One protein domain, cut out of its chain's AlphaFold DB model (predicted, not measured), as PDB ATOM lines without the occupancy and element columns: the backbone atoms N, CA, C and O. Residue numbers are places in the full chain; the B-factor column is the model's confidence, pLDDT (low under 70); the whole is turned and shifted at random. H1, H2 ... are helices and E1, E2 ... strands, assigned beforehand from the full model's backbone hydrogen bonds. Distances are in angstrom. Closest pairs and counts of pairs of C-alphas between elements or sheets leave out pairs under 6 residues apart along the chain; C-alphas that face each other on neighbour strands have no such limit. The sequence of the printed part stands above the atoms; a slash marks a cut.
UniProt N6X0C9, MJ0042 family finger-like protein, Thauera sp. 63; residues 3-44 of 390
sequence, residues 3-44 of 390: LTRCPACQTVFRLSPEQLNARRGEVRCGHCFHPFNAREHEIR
ATOM      1  N   LEU A   3      12.851 -18.948 -16.349       90.88
ATOM      2  CA  LEU A   3      13.556 -18.339 -15.220       90.88
ATOM      3  C   LEU A   3      12.638 -18.348 -14.008       90.88
ATOM      4  O   LEU A   3      11.472 -17.992 -14.116       90.88
ATOM      5  N   THR A   4      13.160 -18.737 -12.853       91.44
ATOM      6  CA  THR A   4      12.376 -18.815 -11.612       91.44
ATOM      7  C   THR A   4      13.148 -18.170 -10.471       91.44
ATOM      8  O   THR A   4      14.385 -18.185 -10.475       91.44
ATOM      9  N   ARG A   5      12.433 -17.556  -9.525       93.69
ATOM     10  CA  ARG A   5      13.009 -16.861  -8.365       93.69
ATOM     11  C   ARG A   5      12.690 -17.617  -7.087       93.69
ATOM     12  O   ARG A   5      11.538 -17.937  -6.836       93.69
ATOM     13  N   CYS A   6      13.692 -17.845  -6.244       93.75
ATOM     14  CA  CYS A   6      13.438 -18.414  -4.923       93.75
ATOM     15  C   CYS A   6      12.726 -17.393  -4.007       93.75
ATOM     16  O   CYS A   6      13.214 -16.266  -3.899       93.75
ATOM     17  N   PRO A   7      11.645 -17.760  -3.295       93.44
ATOM     18  CA  PRO A   7      10.969 -16.852  -2.364       93.44
ATOM     19  C   PRO A   7      11.812 -16.501  -1.127       93.44
ATOM     20  O   PRO A   7      11.677 -15.405  -0.596       93.44
ATOM     21  N   ALA A   8      12.723 -17.382  -0.697       90.50
ATOM     22  CA  ALA A   8      13.507 -17.186   0.524       90.50
ATOM     23  C   ALA A   8      14.751 -16.297   0.328       90.50
ATOM     24  O   ALA A   8      14.997 -15.388   1.110       90.50
ATOM     25  N   CYS A   9      15.548 -16.547  -0.715       92.81
ATOM     26  CA  CYS A   9      16.822 -15.843  -0.948       92.81
ATOM     27  C   CYS A   9      16.851 -15.025  -2.242       92.81
ATOM     28  O   CYS A   9      17.875 -14.439  -2.579       92.81
ATOM     29  N   GLN A  10      15.747 -15.013  -2.993       92.38
ATOM     30  CA  GLN A  10      15.581 -14.223  -4.212       92.38
ATOM     31  C   GLN A  10      16.551 -14.555  -5.356       92.38
ATOM     32  O   GLN A  10      16.551 -13.854  -6.368       92.38
ATOM     33  N   THR A  11      17.326 -15.639  -5.259       92.00
ATOM     34  CA  THR A  11      18.211 -16.077  -6.344       92.00
ATOM     35  C   THR A  11      17.408 -16.509  -7.562       92.00
ATOM     36  O   THR A  11      16.446 -17.274  -7.429       92.00
ATOM     37  N   VAL A  12      17.840 -16.061  -8.741       92.62
ATOM     38  CA  VAL A  12      17.228 -16.397 -10.028       92.62
ATOM     39  C   VAL A  12      18.023 -17.505 -10.699       92.62
ATOM     40  O   VAL A  12      19.244 -17.416 -10.819       92.62
ATOM     41  N   PHE A  13      17.334 -18.539 -11.166       89.12
ATOM     42  CA  PHE A  13      17.966 -19.660 -11.850       89.12
ATOM     43  C   PHE A  13      17.141 -20.146 -13.037       89.12
ATOM     44  O   PHE A  13      15.938 -19.891 -13.147       89.12
ATOM     45  N   ARG A  14      17.835 -20.807 -13.967       90.31
ATOM     46  CA  ARG A  14      17.279 -21.301 -15.228       90.31
ATOM     47  C   ARG A  14      16.907 -22.765 -15.070       90.31
ATOM     48  O   ARG A  14      17.752 -23.568 -14.683       90.31
ATOM     49  N   LEU A  15      15.668 -23.103 -15.402       88.38
ATOM     50  CA  LEU A  15      15.168 -24.473 -15.388       88.38
ATOM     51  C   LEU A  15      14.733 -24.885 -16.791       88.38
ATOM     52  O   LEU A  15      14.153 -24.093 -17.551       88.38
ATOM     53  N   SER A  16      15.013 -26.139 -17.144       88.00
ATOM     54  CA  SER A  16      14.433 -26.723 -18.345       88.00
ATOM     55  C   SER A  16      12.985 -27.157 -18.063       88.00
ATOM     56  O   SER A  16      12.664 -27.603 -16.957       88.00
ATOM     57  N   PRO A  17      12.076 -27.043 -19.045       82.88
ATOM     58  CA  PRO A  17      10.704 -27.526 -18.886       82.88
ATOM     59  C   PRO A  17      10.646 -29.040 -18.614       82.88
ATOM     60  O   PRO A  17       9.750 -29.504 -17.914       82.88
ATOM     61  N   GLU A  18      11.633 -29.806 -19.088       82.31
ATOM     62  CA  GLU A  18      11.774 -31.238 -18.793       82.31
ATOM     63  C   GLU A  18      12.032 -31.502 -17.300       82.31
ATOM     64  O   GLU A  18      11.392 -32.373 -16.709       82.31
ATOM     65  N   GLN A  19      12.890 -30.701 -16.655       78.56
ATOM     66  CA  GLN A  19      13.172 -30.796 -15.215       78.56
ATOM     67  C   GLN A  19      11.939 -30.470 -14.364       78.56
ATOM     68  O   GLN A  19      11.683 -31.133 -13.359       78.56
ATOM     69  N   LEU A  20      11.141 -29.487 -14.788       82.25
ATOM     70  CA  LEU A  20       9.897 -29.123 -14.109       82.25
ATOM     71  C   LEU A  20       8.830 -30.212 -14.238       82.25
ATOM     72  O   LEU A  20       8.090 -30.466 -13.287       82.25
ATOM     73  N   ASN A  21       8.752 -30.879 -15.389       81.25
ATOM     74  CA  ASN A  21       7.769 -31.938 -15.617       81.25
ATOM     75  C   ASN A  21       8.102 -33.222 -14.841       81.25
ATOM     76  O   ASN A  21       7.189 -33.877 -14.343       81.25
ATOM     77  N   ALA A  22       9.387 -33.538 -14.652       77.19
ATOM     78  CA  ALA A  22       9.828 -34.732 -13.923       77.19
ATOM     79  C   ALA A  22       9.416 -34.753 -12.434       77.19
ATOM     80  O   ALA A  22       9.289 -35.826 -11.839       77.19
ATOM     81  N   ARG A  23       9.215 -33.578 -11.818       77.00
ATOM     82  CA  ARG A  23       8.895 -33.423 -10.384       77.00
ATOM     83  C   ARG A  23       7.711 -32.488 -10.109       77.00
ATOM     84  O   ARG A  23       7.618 -31.920  -9.029       77.00
ATOM     85  N   ARG A  24       6.790 -32.325 -11.072       80.81
ATOM     86  CA  ARG A  24       5.584 -31.469 -10.942       80.81
ATOM     87  C   ARG A  24       5.879 -30.014 -10.516       80.81
ATOM     88  O   ARG A  24       5.027 -29.352  -9.935       80.81
ATOM     89  N   GLY A  25       7.062 -29.498 -10.844       85.00
ATOM     90  CA  GLY A  25       7.490 -28.135 -10.518       85.00
ATOM     91  C   GLY A  25       8.127 -27.952  -9.138       85.00
ATOM     92  O   GLY A  25       8.585 -26.848  -8.860       85.00
ATOM     93  N   GLU A  26       8.213 -28.997  -8.310       90.19
ATOM     94  CA  GLU A  26       8.883 -28.947  -7.005       90.19
ATOM     95  C   GLU A  26      10.407 -28.896  -7.200       90.19
ATOM     96  O   GLU A  26      11.011 -29.831  -7.742       90.19
ATOM     97  N   VAL A  27      11.039 -27.802  -6.773       90.81
ATOM     98  CA  VAL A  27      12.492 -27.620  -6.872       90.81
ATOM     99  C   VAL A  27      13.065 -27.096  -5.564       90.81
ATOM    100  O   VAL A  27      12.426 -26.370  -4.809       90.81
ATOM    101  N   ARG A  28      14.321 -27.449  -5.300       91.69
ATOM    102  CA  ARG A  28      15.078 -26.921  -4.167       91.69
ATOM    103  C   ARG A  28      16.040 -25.858  -4.669       91.69
ATOM    104  O   ARG A  28      16.783 -26.101  -5.619       91.69
ATOM    105  N   CYS A  29      16.051 -24.688  -4.035       91.19
ATOM    106  CA  CYS A  29      16.996 -23.634  -4.393       91.19
ATOM    107  C   CYS A  29      18.449 -24.125  -4.235       91.19
ATOM    108  O   CYS A  29      18.826 -24.591  -3.164       91.19
ATOM    109  N   GLY A  30      19.286 -23.970  -5.265       89.19
ATOM    110  CA  GLY A  30      20.709 -24.339  -5.199       89.19
ATOM    111  C   GLY A  30      21.571 -23.436  -4.305       89.19
ATOM    112  O   GLY A  30      22.736 -23.743  -4.090       89.19
ATOM    113  N   HIS A  31      21.014 -22.330  -3.798       91.69
ATOM    114  CA  HIS A  31      21.717 -21.372  -2.941       91.69
ATOM    115  C   HIS A  31      21.313 -21.485  -1.467       91.69
ATOM    116  O   HIS A  31      22.166 -21.682  -0.611       91.69
ATOM    117  N   CYS A  32      20.016 -21.380  -1.161       92.12
ATOM    118  CA  CYS A  32      19.516 -21.433   0.219       92.12
ATOM    119  C   CYS A  32      18.804 -22.738   0.564       92.12
ATOM    120  O   CYS A  32      18.312 -22.885   1.679       92.12
ATOM    121  N   PHE A  33      18.706 -23.673  -0.385       92.00
ATOM    122  CA  PHE A  33      18.140 -24.993  -0.146       92.00
ATOM    123  C   PHE A  33      16.661 -25.019   0.292       92.00
ATOM    124  O   PHE A  33      16.149 -26.052   0.725       92.00
ATOM    125  N   HIS A  34      15.946 -23.909   0.121       93.38
ATOM    126  CA  HIS A  34      14.516 -23.829   0.382       93.38
ATOM    127  C   HIS A  34      13.727 -24.595  -0.702       93.38
ATOM    128  O   HIS A  34      13.987 -24.363  -1.893       93.38
ATOM    129  N   PRO A  35      12.829 -25.528  -0.332       91.69
ATOM    130  CA  PRO A  35      11.923 -26.192  -1.267       91.69
ATOM    131  C   PRO A  35      10.791 -25.238  -1.667       91.69
ATOM    132  O   PRO A  35      10.244 -24.544  -0.815       91.69
ATOM    133  N   PHE A  36      10.473 -25.160  -2.958       92.19
ATOM    134  CA  PHE A  36       9.358 -24.356  -3.454       92.19
ATOM    135  C   PHE A  36       8.899 -24.817  -4.844       92.19
ATOM    136  O   PHE A  36       9.626 -25.513  -5.563       92.19
ATOM    137  N   ASN A  37       7.713 -24.368  -5.266       91.94
ATOM    138  CA  ASN A  37       7.229 -24.615  -6.618       91.94
ATOM    139  C   ASN A  37       7.753 -23.559  -7.604       91.94
ATOM    140  O   ASN A  37       7.436 -22.368  -7.521       91.94
ATOM    141  N   ALA A  38       8.538 -24.005  -8.581       90.31
ATOM    142  CA  ALA A  38       9.147 -23.136  -9.579       90.31
ATOM    143  C   ALA A  38       8.139 -22.507 -10.557       90.31
ATOM    144  O   ALA A  38       8.428 -21.452 -11.115       90.31
ATOM    145  N   ARG A  39       6.965 -23.122 -10.771       88.00
ATOM    146  CA  ARG A  39       5.936 -22.594 -11.690       88.00
ATOM    147  C   ARG A  39       5.199 -21.387 -11.107       88.00
ATOM    148  O   ARG A  39       4.767 -20.523 -11.858       88.00
ATOM    149  N   GLU A  40       5.078 -21.319  -9.785       87.06
ATOM    150  CA  GLU A  40       4.425 -20.207  -9.078       87.06
ATOM    151  C   GLU A  40       5.308 -18.956  -9.021       87.06
ATOM    152  O   GLU A  40       4.809 -17.835  -8.982       87.06
ATOM    153  N   HIS A  41       6.627 -19.149  -9.068       89.19
ATOM    154  CA  HIS A  41       7.624 -18.086  -8.960       89.19
ATOM    155  C   HIS A  41       8.415 -17.903 -10.265       89.19
ATOM    156  O   HIS A  41       9.599 -17.544 -10.253       89.19
ATOM    157  N   GLU A  42       7.774 -18.179 -11.403       89.12
ATOM    158  CA  GLU A  42       8.357 -17.982 -12.725       89.12
ATOM    159  C   GLU A  42       8.471 -16.484 -13.046       89.12
ATOM    160  O   GLU A  42       7.486 -15.744 -13.092       89.12
ATOM    161  N   ILE A  43       9.694 -16.034 -13.314       88.19
ATOM    162  CA  ILE A  43       9.952 -14.719 -13.881       88.19
ATOM    163  C   ILE A  43       9.816 -14.862 -15.389       88.19
ATOM    164  O   ILE A  43      10.727 -15.345 -16.065       88.19
ATOM    165  N   ARG A  44       8.697 -14.392 -15.932       79.06
ATOM    166  CA  ARG A  44       8.608 -14.161 -17.371       79.06
ATOM    167  C   ARG A  44       9.558 -13.016 -17.713       79.06
ATOM    168  O   ARG A  44       9.368 -11.914 -17.186       79.06
TER     169      ARG A  44
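This is residues 3 to 44 of the 390 residues of the protein "MJ0042 family finger-like protein" of Thauera sp. 63 (UniProt N6X0C9). Two small strand hairpins, E1 with E2 and E3 with E4, stand apart from each other, with the short helix H1 joining them at one end and the turns of both hairpins, residues 6 to 11 and 29 to 34, at the other end. After E4 the last stretch folds back to the first hairpin, where residues 42 to 43 pair with residues 3 to 4 of E1. The printed part has 42 residues, with one named helix and four named strands in the order E1, E2, H1, E3, E4, and each hairpin is its own antiparallel sheet of two strands. The class is mixed, helices and strands, though under half of the residues, 19, are in named elements. The whole is compact and rounded, with a radius of gyration of the C-alphas of 9.1 A and spans of 24 by 20 by 14 A.

E1 is residues 3 to 5, 7.0 A from first to last C-alpha, and begins at C-alpha 3 at (13.556, -18.339, -15.220). E2, residues 12 to 15, is the longest strand by residues and measures 9.9 A. H1 is residues 17 to 22, 8.8 A long, with C-alpha 17 at (10.704, -27.526, -18.886). E3 is residues 26 to 28, 7.1 A long. E4, residues 35 to 37, is 7.3 A long and ends at C-alpha 37 at (7.229, -24.615, -6.618).

E1 and E2 form an antiparallel hairpin, with 137 degrees between their directions. N 4 and O 13 are within hydrogen-bond range at 3.0 A, as are N 13 and O 4 at 3.0 A. Residues 3 to 4 of E1 also pair, antiparallel, with residues 42 to 43. A tight link of one residue joins E2 to H1. In H1 every O i to N i+4 pair is within hydrogen-bond range. The closest C-alphas of H1 and E3 are those of Leu 20 and Glu 26, 7.2 A apart. E3 and E4 form the other antiparallel hairpin, with 142 degrees between their directions. N 27 and O 36 are within hydrogen-bond range at 2.9 A, and C-alphas 28 and 35 face each other at 4.3 A. E1 and E2 are each apart from E3 and from E4, and H1 is apart from E1 and from E4.

The two C-alphas farthest apart are those of Cys 9 and Glu 18, at 24.1 A, while the first and last printed C-alphas, those of Leu 3 and Arg 44, are 6.8 A apart. The printed part has no cut. The links E2 to H1 and H1 to E3 are tight, those from E1 to E2 and from E3 to E4 are short, and no link is long. The mean pLDDT of the printed part is 88.5, and no printed residue is under 70.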